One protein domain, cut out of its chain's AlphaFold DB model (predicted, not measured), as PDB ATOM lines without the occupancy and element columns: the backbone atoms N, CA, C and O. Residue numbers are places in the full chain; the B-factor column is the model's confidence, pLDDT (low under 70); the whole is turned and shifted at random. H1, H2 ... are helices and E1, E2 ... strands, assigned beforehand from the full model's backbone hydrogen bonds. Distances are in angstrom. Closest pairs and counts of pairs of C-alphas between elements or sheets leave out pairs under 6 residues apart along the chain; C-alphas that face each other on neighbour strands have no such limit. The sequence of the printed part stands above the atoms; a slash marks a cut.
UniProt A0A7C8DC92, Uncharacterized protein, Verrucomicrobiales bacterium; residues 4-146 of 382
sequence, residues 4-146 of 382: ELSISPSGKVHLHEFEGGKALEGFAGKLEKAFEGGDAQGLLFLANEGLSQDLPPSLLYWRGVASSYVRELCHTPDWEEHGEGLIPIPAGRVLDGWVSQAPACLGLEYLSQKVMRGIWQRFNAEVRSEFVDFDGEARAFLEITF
ATOM      1  N   GLU A   4     -31.337 -35.383  27.125       91.06
ATOM      2  CA  GLU A   4     -31.831 -35.874  28.401       91.06
ATOM      3  C   GLU A   4     -32.114 -37.375  28.329       91.06
ATOM      4  O   GLU A   4     -32.256 -37.975  27.261       91.06
ATOM      5  N   LEU A   5     -32.177 -37.992  29.508       94.50
ATOM      6  CA  LEU A   5     -32.546 -39.391  29.662       94.50
ATOM      7  C   LEU A   5     -33.952 -39.507  30.248       94.50
ATOM      8  O   LEU A   5     -34.251 -38.918  31.288       94.50
ATOM      9  N   SER A   6     -34.791 -40.301  29.588       94.19
ATOM     10  CA  SER A   6     -36.153 -40.637  30.007       94.19
ATOM     11  C   SER A   6     -36.286 -42.124  30.309       94.19
ATOM     12  O   SER A   6     -35.403 -42.922  29.990       94.19
ATOM     13  N   ILE A   7     -37.392 -42.505  30.943       96.06
ATOM     14  CA  ILE A   7     -37.678 -43.890  31.322       96.06
ATOM     15  C   ILE A   7     -38.983 -44.312  30.648       96.06
ATOM     16  O   ILE A   7     -40.007 -43.651  30.782       96.06
ATOM     17  N   SER A   8     -38.972 -45.421  29.915       94.38
ATOM     18  CA  SER A   8     -40.196 -45.952  29.306       94.38
ATOM     19  C   SER A   8     -41.014 -46.792  30.297       94.38
ATOM     20  O   SER A   8     -40.460 -47.310  31.270       94.38
ATOM     21  N   PRO A   9     -42.307 -47.060  30.015       93.00
ATOM     22  CA  PRO A   9     -43.121 -47.985  30.814       93.00
ATOM     23  C   PRO A   9     -42.531 -49.400  30.928       93.00
ATOM     24  O   PRO A   9     -42.812 -50.126  31.879       93.00
ATOM     25  N   SER A  10     -41.691 -49.796  29.963       92.75
ATOM     26  CA  SER A  10     -40.964 -51.073  29.991       92.75
ATOM     27  C   SER A  10     -39.764 -51.077  30.953       92.75
ATOM     28  O   SER A  10     -39.151 -52.120  31.172       92.75
ATOM     29  N   GLY A  11     -39.426 -49.922  31.536       92.56
ATOM     30  CA  GLY A  11     -38.287 -49.737  32.430       92.56
ATOM     31  C   GLY A  11     -36.944 -49.611  31.709       92.56
ATOM     32  O   GLY A  11     -35.913 -49.886  32.328       92.56
ATOM     33  N   LYS A  12     -36.942 -49.251  30.418       94.94
ATOM     34  CA  LYS A  12     -35.729 -48.935  29.644       94.94
ATOM     35  C   LYS A  12     -35.429 -47.442  29.682       94.94
ATOM     36  O   LYS A  12     -36.361 -46.637  29.681       94.94
ATOM     37  N   VAL A  13     -34.144 -47.099  29.693       96.62
ATOM     38  CA  VAL A  13     -33.681 -45.706  29.648       96.62
ATOM     39  C   VAL A  13     -33.447 -45.289  28.198       96.62
ATOM     40  O   VAL A  13     -32.818 -46.023  27.442       96.62
ATOM     41  N   HIS A  14     -33.949 -44.121  27.806       95.06
ATOM     42  CA  HIS A  14     -33.857 -43.624  26.436       95.06
ATOM     43  C   HIS A  14     -33.200 -42.249  26.382       95.06
ATOM     44  O   HIS A  14     -33.566 -41.344  27.135       95.06
ATOM     45  N   LEU A  15     -32.261 -42.098  25.452       94.31
ATOM     46  CA  LEU A  15     -31.690 -40.814  25.073       94.31
ATOM     47  C   LEU A  15     -32.658 -40.088  24.141       94.31
ATOM     48  O   LEU A  15     -33.149 -40.676  23.179       94.31
ATOM     49  N   HIS A  16     -32.947 -38.827  24.434       89.19
ATOM     50  CA  HIS A  16     -33.734 -37.973  23.555       89.19
ATOM     51  C   HIS A  16     -33.166 -36.560  23.551       89.19
ATOM     52  O   HIS A  16     -32.598 -36.094  24.543       89.19
ATOM     53  N   GLU A  17     -33.306 -35.893  22.412       86.62
ATOM     54  CA  GLU A  17     -32.977 -34.482  22.296       86.62
ATOM     55  C   GLU A  17     -33.985 -33.638  23.074       86.62
ATOM     56  O   GLU A  17     -35.178 -33.954  23.114       86.62
ATOM     57  N   PHE A  18     -33.514 -32.548  23.677       80.44
ATOM     58  CA  PHE A  18     -34.394 -31.577  24.317       80.44
ATOM     59  C   PHE A  18     -33.997 -30.141  23.978       80.44
ATOM     60  O   PHE A  18     -32.818 -29.805  23.825       80.44
ATOM     61  N   GLU A  19     -35.001 -29.273  23.874       69.19
ATOM     62  CA  GLU A  19     -34.806 -27.850  23.617       69.19
ATOM     63  C   GLU A  19     -34.421 -27.128  24.918       69.19
ATOM     64  O   GLU A  19     -35.263 -26.651  25.676       69.19
ATOM     65  N   GLY A  20     -33.121 -27.078  25.208       65.31
ATOM     66  CA  GLY A  20     -32.570 -26.360  26.363       65.31
ATOM     67  C   GLY A  20     -31.219 -26.914  26.810       65.31
ATOM     68  O   GLY A  20     -30.861 -28.023  26.449       65.31
ATOM     69  N   GLY A  21     -30.427 -26.152  27.567       67.50
ATOM     70  CA  GLY A  21     -29.145 -26.623  28.119       67.50
ATOM     71  C   GLY A  21     -27.904 -26.377  27.246       67.50
ATOM     72  O   GLY A  21     -27.969 -25.768  26.179       67.50
ATOM     73  N   LYS A  22     -26.737 -26.803  27.750       69.06
ATOM     74  CA  LYS A  22     -25.447 -26.685  27.050       69.06
ATOM     75  C   LYS A  22     -25.237 -27.874  26.109       69.06
ATOM     76  O   LYS A  22     -25.473 -29.015  26.505       69.06
ATOM     77  N   ALA A  23     -24.729 -27.593  24.910       74.38
ATOM     78  CA  ALA A  23     -24.366 -28.613  23.934       74.38
ATOM     79  C   ALA A  23     -23.233 -29.499  24.443       74.38
ATOM     80  O   ALA A  23     -22.235 -29.010  24.966       74.38
ATOM     81  N   LEU A  24     -23.386 -30.808  24.239       77.75
ATOM     82  CA  LEU A  24     -22.362 -31.798  24.552       77.75
ATOM     83  C   LEU A  24     -21.382 -31.930  23.375       77.75
ATOM     84  O   LEU A  24     -21.435 -32.896  22.606       77.75
ATOM     85  N   GLU A  25     -20.518 -30.931  23.189       75.56
ATOM     86  CA  GLU A  25     -19.563 -30.876  22.073       75.56
ATOM     87  C   GLU A  25     -18.624 -32.093  22.058       75.56
ATOM     88  O   GLU A  25     -18.114 -32.519  23.092       75.56
ATOM     89  N   GLY A  26     -18.433 -32.709  20.884       77.25
ATOM     90  CA  GLY A  26     -17.562 -33.884  20.692       77.25
ATOM     91  C   GLY A  26     -18.019 -35.190  21.370       77.25
ATOM     92  O   GLY A  26     -17.481 -36.253  21.064       77.25
ATOM     93  N   PHE A  27     -19.021 -35.125  22.251       81.75
ATOM     94  CA  PHE A  27     -19.540 -36.249  23.036       81.75
ATOM     95  C   PHE A  27     -20.893 -36.757  22.518       81.75
ATOM     96  O   PHE A  27     -21.132 -37.962  22.499       81.75
ATOM     97  N   ALA A  28     -21.736 -35.840  22.032       85.00
ATOM     98  CA  ALA A  28     -23.089 -36.084  21.531       85.00
ATOM     99  C   ALA A  28     -23.222 -37.326  20.627       85.00
ATOM    100  O   ALA A  28     -23.898 -38.281  20.997       85.00
ATOM    101  N   GLY A  29     -22.523 -37.352  19.487       87.56
ATOM    102  CA  GLY A  29     -22.685 -38.437  18.508       87.56
ATOM    103  C   GLY A  29     -22.170 -39.798  18.987       87.56
ATOM    104  O   GLY A  29     -22.676 -40.835  18.567       87.56
ATOM    105  N   LYS A  30     -21.183 -39.827  19.896       89.88
ATOM    106  CA  LYS A  30     -20.733 -41.087  20.509       89.88
ATOM    107  C   LYS A  30     -21.774 -41.620  21.489       89.88
ATOM    108  O   LYS A  30     -22.016 -42.823  21.517       89.88
ATOM    109  N   LEU A  31     -22.389 -40.723  22.263       90.56
ATOM    110  CA  LEU A  31     -23.451 -41.067  23.201       90.56
ATOM    111  C   LEU A  31     -24.676 -41.622  22.466       90.56
ATOM    112  O   LEU A  31     -25.171 -42.673  22.848       90.56
ATOM    113  N   GLU A  32     -25.123 -40.966  21.393       92.25
ATOM    114  CA  GLU A  32     -26.223 -41.465  20.557       92.25
ATOM    115  C   GLU A  32     -25.934 -42.864  20.024       92.25
ATOM    116  O   GLU A  32     -26.711 -43.783  20.269       92.25
ATOM    117  N   LYS A  33     -24.764 -43.050  19.400       93.06
ATOM    118  CA  LYS A  33     -24.334 -44.350  18.877       93.06
ATOM    119  C   LYS A  33     -24.307 -45.439  19.954       93.06
ATOM    120  O   LYS A  33     -24.666 -46.578  19.683       93.06
ATOM    121  N   ALA A  34     -23.898 -45.112  21.180       93.19
ATOM    122  CA  ALA A  34     -23.916 -46.072  22.281       93.19
ATOM    123  C   ALA A  34     -25.350 -46.459  22.696       93.19
ATOM    124  O   ALA A  34     -25.603 -47.609  23.039       93.19
ATOM    125  N   PHE A  35     -26.304 -45.523  22.638       94.94
ATOM    126  CA  PHE A  35     -27.716 -45.802  22.922       94.94
ATOM    127  C   PHE A  35     -28.439 -46.548  21.784       94.94
ATOM    128  O   PHE A  35     -29.466 -47.174  22.050       94.94
ATOM    129  N   GLU A  36     -27.910 -46.545  20.553       93.25
ATOM    130  CA  GLU A  36     -28.423 -47.374  19.445       93.25
ATOM    131  C   GLU A  36     -28.272 -48.878  19.719       93.25
ATOM    132  O   GLU A  36     -29.141 -49.660  19.328       93.25
ATOM    133  N   GLY A  37     -27.205 -49.292  20.412       89.06
ATOM    134  CA  GLY A  37     -26.997 -50.696  20.780       89.06
ATOM    135  C   GLY A  37     -27.762 -51.139  22.033       89.06
ATOM    136  O   GLY A  37     -28.007 -52.329  22.221       89.06
ATOM    137  N   GLY A  38     -28.245 -50.197  22.848       94.12
ATOM    138  CA  GLY A  38     -29.129 -50.481  23.976       94.12
ATOM    139  C   GLY A  38     -28.971 -49.510  25.141       94.12
ATOM    140  O   GLY A  38     -28.028 -48.725  25.217       94.12
ATOM    141  N   ASP A  39     -29.901 -49.582  26.098       94.75
ATOM    142  CA  ASP A  39     -29.864 -48.709  27.274       94.75
ATOM    143  C   ASP A  39     -28.697 -49.049  28.210       94.75
ATOM    144  O   ASP A  39     -28.059 -48.146  28.745       94.75
ATOM    145  N   ALA A  40     -28.368 -50.334  28.370       95.75
ATOM    146  CA  ALA A  40     -27.203 -50.766  29.138       95.75
ATOM    147  C   ALA A  40     -25.891 -50.235  28.544       95.75
ATOM    148  O   ALA A  40     -25.112 -49.618  29.269       95.75
ATOM    149  N   GLN A  41     -25.688 -50.406  27.236       95.06
ATOM    150  CA  GLN A  41     -24.486 -49.951  26.543       95.06
ATOM    151  C   GLN A  41     -24.324 -48.426  26.620       95.06
ATOM    152  O   GLN A  41     -23.267 -47.934  27.016       95.06
ATOM    153  N   GLY A  42     -25.391 -47.664  26.354       95.06
ATOM    154  CA  GLY A  42     -25.380 -46.201  26.459       95.06
ATOM    155  C   GLY A  42     -25.053 -45.685  27.867       95.06
ATOM    156  O   GLY A  42     -24.276 -44.742  28.040       95.06
ATOM    157  N   LEU A  43     -25.603 -46.328  28.896       96.00
ATOM    158  CA  LEU A  43     -25.349 -45.987  30.296       96.00
ATOM    159  C   LEU A  43     -23.933 -46.372  30.760       96.00
ATOM    160  O   LEU A  43     -23.308 -45.608  31.501       96.00
ATOM    161  N   LEU A  44     -23.410 -47.524  30.331       94.56
ATOM    162  CA  LEU A  44     -22.036 -47.946  30.624       94.56
ATOM    163  C   LEU A  44     -21.017 -47.038  29.926       94.56
ATOM    164  O   LEU A  44     -20.059 -46.600  30.565       94.56
ATOM    165  N   PHE A  45     -21.275 -46.666  28.670       92.69
ATOM    166  CA  PHE A  45     -20.499 -45.660  27.947       92.69
ATOM    167  C   PHE A  45     -20.440 -44.336  28.724       92.69
ATOM    168  O   PHE A  45     -19.361 -43.792  28.963       92.69
ATOM    169  N   LEU A  46     -21.584 -43.857  29.226       90.88
ATOM    170  CA  LEU A  46     -21.666 -42.630  30.021       90.88
ATOM    171  C   LEU A  46     -20.853 -42.695  31.331       90.88
ATOM    172  O   LEU A  46     -20.286 -41.688  31.763       90.88
ATOM    173  N   ALA A  47     -20.792 -43.861  31.983       89.62
ATOM    174  CA  ALA A  47     -19.961 -44.074  33.171       89.62
ATOM    175  C   ALA A  47     -18.462 -44.135  32.855       89.62
ATOM    176  O   ALA A  47     -17.641 -43.764  33.697       89.62
ATOM    177  N   ASN A  48     -18.108 -44.616  31.666       85.94
ATOM    178  CA  ASN A  48     -16.725 -44.805  31.261       85.94
ATOM    179  C   ASN A  48     -16.079 -43.536  30.695       85.94
ATOM    180  O   ASN A  48     -14.869 -43.377  30.778       85.94
ATOM    181  N   GLU A  49     -16.868 -42.621  30.144       81.31
ATOM    182  CA  GLU A  49     -16.330 -41.429  29.495       81.31
ATOM    183  C   GLU A  49     -15.828 -40.376  30.490       81.31
ATOM    184  O   GLU A  49     -16.461 -40.051  31.505       81.31
ATOM    185  N   GLY A  50     -14.655 -39.827  30.172       70.31
ATOM    186  CA  GLY A  50     -14.012 -38.750  30.905       70.31
ATOM    187  C   GLY A  50     -14.629 -37.408  30.541       70.31
ATOM    188  O   GLY A  50     -14.303 -36.831  29.508       70.31
ATOM    189  N   LEU A  51     -15.522 -36.898  31.384       70.50
ATOM    190  CA  LEU A  51     -16.303 -35.710  31.058       70.50
ATOM    191  C   LEU A  51     -15.737 -34.478  31.760       70.50
ATOM    192  O   LEU A  51     -15.832 -34.339  32.978       70.50
ATOM    193  N   SER A  52     -15.187 -33.573  30.953       63.34
ATOM    194  CA  SER A  52     -14.699 -32.250  31.373       63.34
ATOM    195  C   SER A  52     -15.790 -31.170  31.352       63.34
ATOM    196  O   SER A  52     -15.504 -30.005  31.615       63.34
ATOM    197  N   GLN A  53     -17.024 -31.541  30.998       70.81
ATOM    198  CA  GLN A  53     -18.161 -30.636  30.830       70.81
ATOM    199  C   GLN A  53     -19.283 -30.942  31.826       70.81
ATOM    200  O   GLN A  53     -19.473 -32.094  32.228       70.81
ATOM    201  N   ASP A  54     -20.046 -29.910  32.190       79.31
ATOM    202  CA  ASP A  54     -21.248 -30.055  33.010       79.31
ATOM    203  C   ASP A  54     -22.287 -30.904  32.273       79.31
ATOM    204  O   ASP A  54     -22.656 -30.609  31.134       79.31
ATOM    205  N   LEU A  55     -22.786 -31.944  32.939       85.12
ATOM    206  CA  LEU A  55     -23.862 -32.773  32.415       85.12
ATOM    207  C   LEU A  55     -25.235 -32.275  32.884       85.12
ATOM    208  O   LEU A  55     -25.375 -31.881  34.045       85.12
ATOM    209  N   PRO A  56     -26.274 -32.383  32.035       88.69
ATOM    210  CA  PRO A  56     -27.663 -32.273  32.462       88.69
ATOM    211  C   PRO A  56     -27.984 -33.207  33.647       88.69
ATOM    212  O   PRO A  56     -27.404 -34.295  33.739       88.69
ATOM    213  N   PRO A  57     -28.925 -32.837  34.541       90.25
ATOM    214  CA  PRO A  57     -29.215 -33.608  35.751       90.25
ATOM    215  C   PRO A  57     -29.555 -35.081  35.498       90.25
ATOM    216  O   PRO A  57     -29.076 -35.948  36.230       90.25
ATOM    217  N   SER A  58     -30.337 -35.380  34.454       92.75
ATOM    218  CA  SER A  58     -30.719 -36.755  34.102       92.75
ATOM    219  C   SER A  58     -29.502 -37.599  33.699       92.75
ATOM    220  O   SER A  58     -29.325 -38.703  34.215       92.75
ATOM    221  N   LEU A  59     -28.606 -37.060  32.867       91.88
ATOM    222  CA  LEU A  59     -27.340 -37.702  32.499       91.88
ATOM    223  C   LEU A  59     -26.430 -37.900  33.715       91.88
ATOM    224  O   LEU A  59     -25.891 -38.985  33.908       91.88
ATOM    225  N   LEU A  60     -26.290 -36.886  34.573       90.44
ATOM    226  CA  LEU A  60     -25.461 -36.985  35.776       90.44
ATOM    227  C   LEU A  60     -25.963 -38.076  36.736       90.44
ATOM    228  O   LEU A  60     -25.168 -38.856  37.263       90.44
ATOM    229  N   TYR A  61     -27.277 -38.147  36.943       93.75
ATOM    230  CA  TYR A  61     -27.911 -39.160  37.781       93.75
ATOM    231  C   TYR A  61     -27.628 -40.578  37.269       93.75
ATOM    232  O   TYR A  61     -27.104 -41.422  38.000       93.75
ATOM    233  N   TRP A  62     -27.910 -40.822  35.990       94.94
ATOM    234  CA  TRP A  62     -27.729 -42.127  35.367       94.94
ATOM    235  C   TRP A  62     -26.258 -42.534  35.257       94.94
ATOM    236  O   TRP A  62     -25.925 -43.696  35.505       94.94
ATOM    237  N   ARG A  63     -25.360 -41.569  35.014       91.88
ATOM    238  CA  ARG A  63     -23.911 -41.770  35.129       91.88
ATOM    239  C   ARG A  63     -23.542 -42.277  36.515       91.88
ATOM    240  O   ARG A  63     -22.728 -43.187  36.618       91.88
ATOM    241  N   GLY A  64     -24.130 -41.725  37.575       90.75
ATOM    242  CA  GLY A  64     -23.898 -42.159  38.954       90.75
ATOM    243  C   GLY A  64     -24.335 -43.605  39.222       90.75
ATOM    244  O   GLY A  64     -23.612 -44.354  39.891       90.75
ATOM    245  N   VAL A  65     -25.479 -44.021  38.668       94.31
ATOM    246  CA  VAL A  65     -25.979 -45.404  38.762       94.31
ATOM    247  C   VAL A  65     -25.036 -46.367  38.035       94.31
ATOM    248  O   VAL A  65     -24.533 -47.308  38.650       94.31
ATOM    249  N   ALA A  66     -24.711 -46.095  36.769       94.38
ATOM    250  CA  ALA A  66     -23.804 -46.932  35.980       94.38
ATOM    251  C   ALA A  66     -22.369 -46.940  36.548       94.38
ATOM    252  O   ALA A  66     -21.740 -47.987  36.656       94.38
ATOM    253  N   SER A  67     -21.879 -45.807  37.054       90.75
ATOM    254  CA  SER A  67     -20.595 -45.711  37.767       90.75
ATOM    255  C   SER A  67     -20.554 -46.575  39.029       90.75
ATOM    256  O   SER A  67     -19.496 -47.066  39.418       90.75
ATOM    257  N   SER A  68     -21.691 -46.743  39.708       89.94
ATOM    258  CA  SER A  68     -21.782 -47.627  40.876       89.94
ATOM    259  C   SER A  68     -21.701 -49.097  40.467       89.94
ATOM    260  O   SER A  68     -21.074 -49.876  41.178       89.94
ATOM    261  N   TYR A  69     -22.267 -49.449  39.311       92.56
ATOM    262  CA  TYR A  69     -22.117 -50.771  38.711       92.56
ATOM    263  C   TYR A  69     -20.662 -51.073  38.337       92.56
ATOM    264  O   TYR A  69     -20.098 -52.040  38.841       92.56
ATOM    265  N   VAL A  70     -20.019 -50.205  37.545       90.50
ATOM    266  CA  VAL A  70     -18.617 -50.397  37.127       90.50
ATOM    267  C   VAL A  70     -17.689 -50.457  38.342       90.50
ATOM    268  O   VAL A  70     -16.777 -51.278  38.397       90.50
ATOM    269  N   ARG A  71     -17.952 -49.651  39.380       86.06
ATOM    270  CA  ARG A  71     -17.212 -49.744  40.644       86.06
ATOM    271  C   ARG A  71     -17.332 -51.128  41.272       86.06
ATOM    272  O   ARG A  71     -16.312 -51.671  41.680       86.06
ATOM    273  N   GLU A  72     -18.541 -51.662  41.411       86.56
ATOM    274  CA  GLU A  72     -18.745 -52.973  42.036       86.56
ATOM    275  C   GLU A  72     -18.122 -54.095  41.188       86.56
ATOM    276  O   GLU A  72     -17.525 -55.014  41.748       86.56
ATOM    277  N   LEU A  73     -18.154 -53.963  39.855       86.81
ATOM    278  CA  LEU A  73     -17.468 -54.863  38.920       86.81
ATOM    279  C   LEU A  73     -15.971 -54.918  39.225       86.81
ATOM    280  O   LEU A  73     -15.436 -55.991  39.475       86.81
ATOM    281  N   CYS A  74     -15.309 -53.760  39.308       82.88
ATOM    282  CA  CYS A  74     -13.873 -53.688  39.586       82.88
ATOM    283  C   CYS A  74     -13.482 -54.174  40.996       82.88
ATOM    284  O   CYS A  74     -12.328 -54.532  41.215       82.88
ATOM    285  N   HIS A  75     -14.403 -54.171  41.967       77.88
ATOM    286  CA  HIS A  75     -14.144 -54.678  43.324       77.88
ATOM    287  C   HIS A  75     -14.430 -56.178  43.483       77.88
ATOM    288  O   HIS A  75     -13.999 -56.780  44.477       77.88
ATOM    289  N   THR A  76     -15.170 -56.773  42.548       78.50
ATOM    290  CA  THR A  76     -15.529 -58.190  42.581       78.50
ATOM    291  C   THR A  76     -14.407 -58.990  41.921       78.50
ATOM    292  O   THR A  76     -14.175 -58.810  40.731       78.50
ATOM    293  N   PRO A  77     -13.673 -59.836  42.661       70.81
ATOM    294  CA  PRO A  77     -12.663 -60.696  42.062       70.81
ATOM    295  C   PRO A  77     -13.345 -61.848  41.321       70.81
ATOM    296  O   PRO A  77     -14.422 -62.291  41.737       70.81
ATOM    297  N   ASP A  78     -12.700 -62.326  40.262       72.44
ATOM    298  CA  ASP A  78     -13.067 -63.543  39.534       72.44
ATOM    299  C   ASP A  78     -14.550 -63.558  39.102       72.44
ATOM    300  O   ASP A  78     -15.218 -64.594  39.099       72.44
ATOM    301  N   TRP A  79     -15.123 -62.384  38.794       77.44
ATOM    302  CA  TRP A  79     -16.536 -62.239  38.418       77.44
ATOM    303  C   TRP A  79     -16.880 -63.038  37.155       77.44
ATOM    304  O   TRP A  79     -18.031 -63.431  36.968       77.44
ATOM    305  N   GLU A  80     -15.881 -63.317  36.323       75.44
ATOM    306  CA  GLU A  80     -15.941 -64.168  35.143       75.44
ATOM    307  C   GLU A  80     -16.317 -65.619  35.477       75.44
ATOM    308  O   GLU A  80     -17.033 -66.269  34.712       75.44
ATOM    309  N   GLU A  81     -15.922 -66.110  36.653       70.69
ATOM    310  CA  GLU A  81     -16.192 -67.481  37.096       70.69
ATOM    311  C   GLU A  81     -17.614 -67.648  37.659       70.69
ATOM    312  O   GLU A  81     -18.109 -68.766  37.811       70.69
ATOM    313  N   HIS A  82     -18.320 -66.548  37.950       60.50
ATOM    314  CA  HIS A  82     -19.567 -66.552  38.726       60.50
ATOM    315  C   HIS A  82     -20.840 -66.987  37.954       60.50
ATOM    316  O   HIS A  82     -21.959 -66.784  38.429       60.50
ATOM    317  N   GLY A  83     -20.722 -67.662  36.805       58.09
ATOM    318  CA  GLY A  83     -21.881 -68.158  36.043       58.09
ATOM    319  C   GLY A  83     -22.808 -67.036  35.539       58.09
ATOM    320  O   GLY A  83     -22.368 -65.907  35.358       58.09
ATOM    321  N   GLU A  84     -24.091 -67.329  35.280       49.88
ATOM    322  CA  GLU A  84     -25.062 -66.404  34.640       49.88
ATOM    323  C   GLU A  84     -25.328 -65.089  35.401       49.88
ATOM    324  O   GLU A  84     -25.868 -64.141  34.829       49.88
ATOM    325  N   GLY A  85     -24.956 -64.999  36.680       55.00
ATOM    326  CA  GLY A  85     -25.127 -63.798  37.490       55.00
ATOM    327  C   GLY A  85     -23.805 -63.079  37.702       55.00
ATOM    328  O   GLY A  85     -23.150 -63.319  38.713       55.00
ATOM    329  N   LEU A  86     -23.436 -62.150  36.815       69.00
ATOM    330  CA  LEU A  86     -22.421 -61.171  37.201       69.00
ATOM    331  C   LEU A  86     -22.952 -60.330  38.366       69.00
ATOM    332  O   LEU A  86     -24.157 -60.139  38.477       69.00
ATOM    333  N   ILE A  87     -22.046 -59.918  39.254       84.50
ATOM    334  CA  ILE A  87     -22.192 -59.029  40.422       84.50
ATOM    335  C   ILE A  87     -23.580 -58.993  41.108       84.50
ATOM    336  O   ILE A  87     -24.587 -58.580  40.516       84.50
ATOM    337  N   PRO A  88     -23.657 -59.265  42.426       86.06
ATOM    338  CA  PRO A  88     -24.924 -59.262  43.147       86.06
ATOM    339  C   PRO A  88     -25.685 -57.939  43.003       86.06
ATOM    340  O   PRO A  88     -25.140 -56.850  43.177       86.06
ATOM    341  N   ILE A  89     -26.991 -58.054  42.753       89.81
ATOM    342  CA  ILE A  89     -27.896 -56.905  42.719       89.81
ATOM    343  C   ILE A  89     -27.819 -56.161  44.067       89.81
ATOM    344  O   ILE A  89     -27.910 -56.811  45.119       89.81
ATOM    345  N   PRO A  90     -27.726 -54.816  44.071       90.19
ATOM    346  CA  PRO A  90     -27.669 -54.035  45.296       90.19
ATOM    347  C   PRO A  90     -28.854 -54.309  46.227       90.19
ATOM    348  O   PRO A  90     -29.978 -54.605  45.805       90.19
ATOM    349  N   ALA A  91     -28.610 -54.172  47.531       89.31
ATOM    350  CA  ALA A  91     -29.657 -54.313  48.536       89.31
ATOM    351  C   ALA A  91     -30.803 -53.316  48.287       89.31
ATOM    352  O   ALA A  91     -30.557 -52.182  47.879       89.31
ATOM    353  N   GLY A  92     -32.040 -53.703  48.624       91.25
ATOM    354  CA  GLY A  92     -33.242 -52.894  48.363       91.25
ATOM    355  C   GLY A  92     -33.119 -51.437  48.819       91.25
ATOM    356  O   GLY A  92     -33.367 -50.536  48.033       91.25
ATOM    357  N   ARG A  93     -32.564 -51.202  50.017       91.50
ATOM    358  CA  ARG A  93     -32.308 -49.849  50.551       91.50
ATOM    359  C   ARG A  93     -31.460 -48.947  49.641       91.50
ATOM    360  O   ARG A  93     -31.630 -47.735  49.656       91.50
ATOM    361  N   VAL A  94     -30.509 -49.523  48.900       90.94
ATOM    362  CA  VAL A  94     -29.640 -48.776  47.975       90.94
ATOM    363  C   VAL A  94     -30.447 -48.378  46.748       90.94
ATOM    364  O   VAL A  94     -30.419 -47.221  46.343       90.94
ATOM    365  N   LEU A  95     -31.218 -49.326  46.217       95.38
ATOM    366  CA  LEU A  95     -32.107 -49.103  45.085       95.38
ATOM    367  C   LEU A  95     -33.188 -48.060  45.418       95.38
ATOM    368  O   LEU A  95     -33.424 -47.164  44.618       95.38
ATOM    369  N   ASP A  96     -33.786 -48.123  46.611       95.00
ATOM    370  CA  ASP A  96     -34.771 -47.140  47.087       95.00
ATOM    371  C   ASP A  96     -34.150 -45.741  47.211       95.00
ATOM    372  O   ASP A  96     -34.777 -44.735  46.868       95.00
ATOM    373  N   GLY A  97     -32.886 -45.679  47.644       94.06
ATOM    374  CA  GLY A  97     -32.096 -44.453  47.659       94.06
ATOM    375  C   GLY A  97     -31.902 -43.869  46.260       94.06
ATOM    376  O   GLY A  97     -32.107 -42.673  46.078       94.06
ATOM    377  N   TRP A  98     -31.574 -44.696  45.262       95.88
ATOM    378  CA  TRP A  98     -31.469 -44.232  43.876       95.88
ATOM    379  C   TRP A  98     -32.804 -43.734  43.337       95.88
ATOM    380  O   TRP A  98     -32.838 -42.645  42.774       95.88
ATOM    381  N   VAL A  99     -33.898 -44.471  43.547       96.44
ATOM    382  CA  VAL A  99     -35.242 -44.042  43.118       96.44
ATOM    383  C   VAL A  99     -35.593 -42.679  43.725       96.44
ATOM    384  O   VAL A  99     -36.068 -41.797  43.022       96.44
ATOM    385  N   SER A 100     -35.286 -42.473  45.007       95.19
ATOM    386  CA  SER A 100     -35.598 -41.227  45.724       95.19
ATOM    387  C   SER A 100     -34.734 -40.028  45.311       95.19
ATOM    388  O   SER A 100     -35.118 -38.888  45.549       95.19
ATOM    389  N   GLN A 101     -33.553 -40.271  44.736       94.69
ATOM    390  CA  GLN A 101     -32.610 -39.234  44.289       94.69
ATOM    391  C   GLN A 101     -32.762 -38.884  42.806       94.69
ATOM    392  O   GLN A 101     -32.035 -38.023  42.308       94.69
ATOM    393  N   ALA A 102     -33.657 -39.566  42.091       94.88
ATOM    394  CA  ALA A 102     -33.854 -39.349  40.670       94.88
ATOM    395  C   ALA A 102     -34.340 -37.913  40.399       94.88
ATOM    396  O   ALA A 102     -35.302 -37.463  41.029       94.88
ATOM    397  N   PRO A 103     -33.682 -37.171  39.489       93.31
ATOM    398  CA  PRO A 103     -34.132 -35.842  39.106       93.31
ATOM    399  C   PRO A 103     -35.456 -35.936  38.343       93.31
ATOM    400  O   PRO A 103     -35.789 -36.978  37.779       93.31
ATOM    401  N   ALA A 104     -36.193 -34.826  38.284       90.38
ATOM    402  CA  ALA A 104     -37.372 -34.732  37.432       90.38
ATOM    403  C   ALA A 104     -36.979 -34.996  35.967       90.38
ATOM    404  O   ALA A 104     -36.113 -34.311  35.426       90.38
ATOM    405  N   CYS A 105     -37.604 -35.994  35.349       89.56
ATOM    406  CA  CYS A 105     -37.431 -36.335  33.943       89.56
ATOM    407  C   CYS A 105     -38.688 -37.027  33.405       89.56
ATOM    408  O   CYS A 105     -39.560 -37.457  34.166       89.56
ATOM    409  N   LEU A 106     -38.781 -37.136  32.080       92.44
ATOM    410  CA  LEU A 106     -39.883 -37.834  31.429       92.44
ATOM    411  C   LEU A 106     -39.895 -39.323  31.820       92.44
ATOM    412  O   LEU A 106     -38.897 -40.029  31.650       92.44
ATOM    413  N   GLY A 107     -41.041 -39.800  32.308       93.25
ATOM    414  CA  GLY A 107     -41.240 -41.197  32.689       93.25
ATOM    415  C   GLY A 107     -40.711 -41.571  34.076       93.25
ATOM    416  O   GLY A 107     -40.603 -42.757  34.397       93.25
ATOM    417  N   LEU A 108     -40.387 -40.583  34.916       94.62
ATOM    418  CA  LEU A 108     -39.954 -40.804  36.297       94.62
ATOM    419  C   LEU A 108     -40.953 -41.651  37.108       94.62
ATOM    420  O   LEU A 108     -40.544 -42.424  37.970       94.62
ATOM    421  N   GLU A 109     -42.247 -41.568  36.804       94.62
ATOM    422  CA  GLU A 109     -43.310 -42.363  37.425       94.62
ATOM    423  C   GLU A 109     -43.148 -43.881  37.239       94.62
ATOM    424  O   GLU A 109     -43.675 -44.660  38.034       94.62
ATOM    425  N   TYR A 110     -42.398 -44.317  36.221       96.56
ATOM    426  CA  TYR A 110     -42.087 -45.731  35.994       96.56
ATOM    427  C   TYR A 110     -40.879 -46.200  36.811       96.56
ATOM    428  O   TYR A 110     -40.655 -47.408  36.956       96.56
ATOM    429  N   LEU A 111     -40.092 -45.274  37.370       96.38
ATOM    430  CA  LEU A 111     -38.906 -45.610  38.137       96.38
ATOM    431  C   LEU A 111     -39.285 -46.238  39.476       96.38
ATOM    432  O   LEU A 111     -39.917 -45.643  40.341       96.38
ATOM    433  N   SER A 112     -38.851 -47.477  39.658       96.56
ATOM    434  CA  SER A 112     -39.120 -48.254  40.859       96.56
ATOM    435  C   SER A 112     -37.929 -49.133  41.198       96.56
ATOM    436  O   SER A 112     -37.043 -49.361  40.369       96.56
ATOM    437  N   GLN A 113     -37.944 -49.715  42.399       96.62
ATOM    438  CA  GLN A 113     -36.945 -50.709  42.785       96.62
ATOM    439  C   GLN A 113     -36.871 -51.856  41.760       96.62
ATOM    440  O   GLN A 113     -35.783 -52.306  41.415       96.62
ATOM    441  N   LYS A 114     -38.016 -52.306  41.228       96.44
ATOM    442  CA  LYS A 114     -38.078 -53.364  40.208       96.44
ATOM    443  C   LYS A 114     -37.377 -52.946  38.913       96.44
ATOM    444  O   LYS A 114     -36.618 -53.741  38.365       96.44
ATOM    445  N   VAL A 115     -37.591 -51.712  38.457       96.81
ATOM    446  CA  VAL A 115     -36.920 -51.174  37.262       96.81
ATOM    447  C   VAL A 115     -35.413 -51.062  37.486       96.81
ATOM    448  O   VAL A 115     -34.652 -51.529  36.643       96.81
ATOM    449  N   MET A 116     -34.967 -50.574  38.648       96.94
ATOM    450  CA  MET A 116     -33.537 -50.507  38.975       96.94
ATOM    451  C   MET A 116     -32.859 -51.880  38.990       96.94
ATOM    452  O   MET A 116     -31.747 -52.023  38.487       96.94
ATOM    453  N   ARG A 117     -33.536 -52.912  39.514       95.62
ATOM    454  CA  ARG A 117     -33.044 -54.301  39.433       95.62
ATOM    455  C   ARG A 117     -32.900 -54.757  37.984       95.62
ATOM    456  O   ARG A 117     -31.887 -55.355  37.644       95.62
ATOM    457  N   GLY A 118     -33.892 -54.454  37.145       95.44
ATOM    458  CA  GLY A 118     -33.864 -54.792  35.723       95.44
ATOM    459  C   GLY A 118     -32.730 -54.095  34.971       95.44
ATOM    460  O   GLY A 118     -32.073 -54.730  34.156       95.44
ATOM    461  N   ILE A 119     -32.462 -52.821  35.269       96.19
ATOM    462  CA  ILE A 119     -31.328 -52.079  34.693       96.19
ATOM    463  C   ILE A 119     -30.002 -52.721  35.111       96.19
ATOM    464  O   ILE A 119     -29.169 -53.006  34.256       96.19
ATOM    465  N   TRP A 120     -29.831 -53.044  36.398       95.75
ATOM    466  CA  TRP A 120     -28.627 -53.724  36.890       95.75
ATOM    467  C   TRP A 120     -28.397 -55.079  36.204       95.75
ATOM    468  O   TRP A 120     -27.283 -55.405  35.808       95.75
ATOM    469  N   GLN A 121     -29.461 -55.861  36.014       94.19
ATOM    470  CA  GLN A 121     -29.389 -57.131  35.287       94.19
ATOM    471  C   GLN A 121     -29.009 -56.945  33.815       94.19
ATOM    472  O   GLN A 121     -28.294 -57.782  33.273       94.19
ATOM    473  N   ARG A 122     -29.447 -55.858  33.169       94.94
ATOM    474  CA  ARG A 122     -29.022 -55.548  31.801       94.94
ATOM    475  C   ARG A 122     -27.552 -55.139  31.733       94.94
ATOM    476  O   ARG A 122     -26.889 -55.564  30.801       94.94
ATOM    477  N   PHE A 123     -27.017 -54.425  32.728       95.19
ATOM    478  CA  PHE A 123     -25.567 -54.195  32.808       95.19
ATOM    479  C   PHE A 123     -24.779 -55.502  32.914       95.19
ATOM    480  O   PHE A 123     -23.793 -55.676  32.202       95.19
ATOM    481  N   ASN A 124     -25.239 -56.436  33.753       93.75
ATOM    482  CA  ASN A 124     -24.639 -57.767  33.856       93.75
ATOM    483  C   ASN A 124     -24.654 -58.501  32.513       93.75
ATOM    484  O   ASN A 124     -23.641 -59.072  32.124       93.75
ATOM    485  N   ALA A 125     -25.793 -58.490  31.815       92.25
ATOM    486  CA  ALA A 125     -25.933 -59.148  30.521       92.25
ATOM    487  C   ALA A 125     -25.024 -58.523  29.452       92.25
ATOM    488  O   ALA A 125     -24.359 -59.263  28.732       92.25
ATOM    489  N   GLU A 126     -24.954 -57.190  29.396       93.44
ATOM    490  CA  GLU A 126     -24.113 -56.449  28.449       93.44
ATOM    491  C   GLU A 126     -22.631 -56.780  28.649       93.44
ATOM    492  O   GLU A 126     -21.975 -57.277  27.740       93.44
ATOM    493  N   VAL A 127     -22.128 -56.619  29.880       92.50
ATOM    494  CA  VAL A 127     -20.726 -56.919  30.208       92.50
ATOM    495  C   VAL A 127     -20.400 -58.391  29.971       92.50
ATOM    496  O   VAL A 127     -19.312 -58.704  29.499       92.50
ATOM    497  N   ARG A 128     -21.334 -59.307  30.266       90.44
ATOM    498  CA  ARG A 128     -21.140 -60.731  29.972       90.44
ATOM    499  C   ARG A 128     -20.973 -60.975  28.482       90.44
ATOM    500  O   ARG A 128     -20.096 -61.743  28.109       90.44
ATOM    501  N   SER A 129     -21.842 -60.378  27.671       90.50
ATOM    502  CA  SER A 129     -21.812 -60.555  26.224       90.50
ATOM    503  C   SER A 129     -20.487 -60.059  25.658       90.50
ATOM    504  O   SER A 129     -19.817 -60.809  24.961       90.50
ATOM    505  N   GLU A 130     -20.064 -58.847  26.035       90.69
ATOM    506  CA  GLU A 130     -18.786 -58.289  25.584       90.69
ATOM    507  C   GLU A 130     -17.581 -59.118  26.060       90.69
ATOM    508  O   GLU A 130     -16.619 -59.280  25.317       90.69
ATOM    509  N   PHE A 131     -17.621 -59.660  27.283       90.12
ATOM    510  CA  PHE A 131     -16.530 -60.477  27.815       90.12
ATOM    511  C   PHE A 131     -16.433 -61.859  27.157       90.12
ATOM    512  O   PHE A 131     -15.333 -62.347  26.935       90.12
ATOM    513  N   VAL A 132     -17.563 -62.497  26.829       88.69
ATOM    514  CA  VAL A 132     -17.568 -63.806  26.145       88.69
ATOM    515  C   VAL A 132     -16.930 -63.716  24.756       88.69
ATOM    516  O   VAL A 132     -16.263 -64.660  24.337       88.69
ATOM    517  N   ASP A 133     -17.100 -62.585  24.074       88.81
ATOM    518  CA  ASP A 133     -16.503 -62.330  22.761       88.81
ATOM    519  C   ASP A 133     -15.047 -61.823  22.846       88.81
ATOM    520  O   ASP A 133     -14.379 -61.663  21.822       88.81
ATOM    521  N   PHE A 134     -14.540 -61.557  24.054       88.75
ATOM    522  CA  PHE A 134     -13.207 -61.015  24.283       88.75
ATOM    523  C   PHE A 134     -12.160 -62.125  24.451       88.75
ATOM    524  O   PHE A 134     -12.259 -62.978  25.331       88.75
ATOM    525  N   ASP A 135     -11.105 -62.074  23.636       85.69
ATOM    526  CA  ASP A 135      -9.959 -62.977  23.755       85.69
ATOM    527  C   ASP A 135      -8.971 -62.455  24.810       85.69
ATOM    528  O   ASP A 135      -8.121 -61.602  24.539       85.69
ATOM    529  N   GLY A 136      -9.116 -62.935  26.046       84.75
ATOM    530  CA  GLY A 136      -8.191 -62.638  27.135       84.75
ATOM    531  C   GLY A 136      -8.793 -62.802  28.527       84.75
ATOM    532  O   GLY A 136      -9.928 -63.231  28.711       84.75
ATOM    533  N   GLU A 137      -8.005 -62.451  29.539       84.25
ATOM    534  CA  GLU A 137      -8.429 -62.515  30.940       84.25
ATOM    535  C   GLU A 137      -9.320 -61.319  31.318       84.25
ATOM    536  O   GLU A 137      -9.214 -60.233  30.737       84.25
ATOM    537  N   ALA A 138     -10.137 -61.468  32.367       82.19
ATOM    538  CA  ALA A 138     -11.032 -60.414  32.861       82.19
ATOM    539  C   ALA A 138     -10.308 -59.097  33.169       82.19
ATOM    540  O   ALA A 138     -10.856 -58.008  32.993       82.19
ATOM    541  N   ARG A 139      -9.038 -59.172  33.578       78.56
ATOM    542  CA  ARG A 139      -8.206 -57.987  33.789       78.56
ATOM    543  C   ARG A 139      -7.950 -57.214  32.496       78.56
ATOM    544  O   ARG A 139      -8.112 -55.997  32.493       78.56
ATOM    545  N   ALA A 140      -7.550 -57.902  31.428       85.12
ATOM    546  CA  ALA A 140      -7.296 -57.273  30.135       85.12
ATOM    547  C   ALA A 140      -8.589 -56.672  29.564       85.12
ATOM    548  O   ALA A 140      -8.575 -55.553  29.054       85.12
ATOM    549  N   PHE A 141      -9.717 -57.362  29.761       89.25
ATOM    550  CA  PHE A 141     -11.038 -56.842  29.423       89.25
ATOM    551  C   PHE A 141     -11.340 -55.529  30.159       89.25
ATOM    552  O   PHE A 141     -11.662 -54.527  29.527       89.25
ATOM    553  N   LEU A 142     -11.179 -55.476  31.488       86.94
ATOM    554  CA  LEU A 142     -11.421 -54.247  32.256       86.94
ATOM    555  C   LEU A 142     -10.476 -53.102  31.864       86.94
ATOM    556  O   LEU A 142     -10.895 -51.946  31.865       86.94
ATOM    557  N   GLU A 143      -9.215 -53.399  31.541       85.38
ATOM    558  CA  GLU A 143      -8.233 -52.406  31.085       85.38
ATOM    559  C   GLU A 143      -8.617 -51.782  29.731       85.38
ATOM    560  O   GLU A 143      -8.415 -50.581  29.544       85.38
ATOM    561  N   ILE A 144      -9.220 -52.558  28.824       88.19
ATOM    562  CA  ILE A 144      -9.648 -52.102  27.493       88.19
ATOM    563  C   ILE A 144     -11.032 -51.449  27.536       88.19
ATOM    564  O   ILE A 144     -11.209 -50.344  27.024       88.19
ATOM    565  N   THR A 145     -12.006 -52.111  28.159       87.38
ATOM    566  CA  THR A 145     -13.409 -51.682  28.176       87.38
ATOM    567  C   THR A 145     -13.630 -50.539  29.158       87.38
ATOM    568  O   THR A 145     -14.363 -49.603  28.851       87.38
ATOM    569  N   PHE A 146     -12.955 -50.549  30.315       87.88
ATOM    570  CA  PHE A 146     -13.083 -49.510  31.340       87.88
ATOM    571  C   PHE A 146     -11.726 -48.892  31.733       87.88
ATOM    572  O   PHE A 146     -11.303 -48.971  32.896       87.88
TER     573      PHE A 146
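What this domain is: This is residues 4 to 146 of the 382 residues of an uncharacterized protein of Verrucomicrobiales bacterium (UniProt A0A7C8DC92). A cluster of crossed helices is built round the short helix H2: the long helices H3 and H5 pack across it and H1 folds back on it. The strand hairpin E1 E2 lies at one end, by the first residues of H3; H6 lies at the other, near the last residues of H3 and H5, and H4 packs on the first residues of H5. The 143 printed residues, with two named antiparallel strands followed by six named helices, are mostly helix and compact, with a radius of gyration of the C-alphas of 15.1 A and spans of 45 by 35 by 23 A.

How they stand to each other: E1, residues 4 to 7, and E2, residues 13 to 17, form an antiparallel hairpin; N 6 and O 14 are within hydrogen-bond range at 2.9 A. H1, residues 28 to 37, and H2, residues 39 to 48, form a helical hairpin and touch, closest at the C-alphas of Phe 35 and Gly 42, 4.3 A, with a steep tilt of 42 degrees, opposite ways. H2, the hub, also touches H3, residues 57 to 75, closest at the C-alphas of Ala 47 and Ser 67, 4.9 A, about perpendicular at 79 degrees. Residues 119 to 126 of H5, residues 113 to 132, touch H2, closest at the C-alphas of Ala 40 and Phe 123, 5.3 A. Residues 113 to 117 of H5 touch H4, residues 92 to 101, closest at the C-alphas of Leu 95 and Gln 113, 5.6 A. H6, residues 138 to 145, is close to H5 but not clearly touching, the closest C-alphas, Phe 131 and Phe 141, being 6.8 A apart. Every O i to N i+4 pair is within hydrogen-bond range in H2 to H6, and 5 of 6 in H1.

Where its parts are: E1 begins at C-alpha 4, (-31.831, -35.874, 28.401). H3 is 27.0 A long and H5 28.7 A. H6 ends at C-alpha 145, (-13.409, -51.682, 28.176).

The domain as a whole: The printed part has no cut. The links H3 to H4 and H4 to H5 are long. pLDDT is under 70 at residues 19 to 22, 52 and 82 to 86.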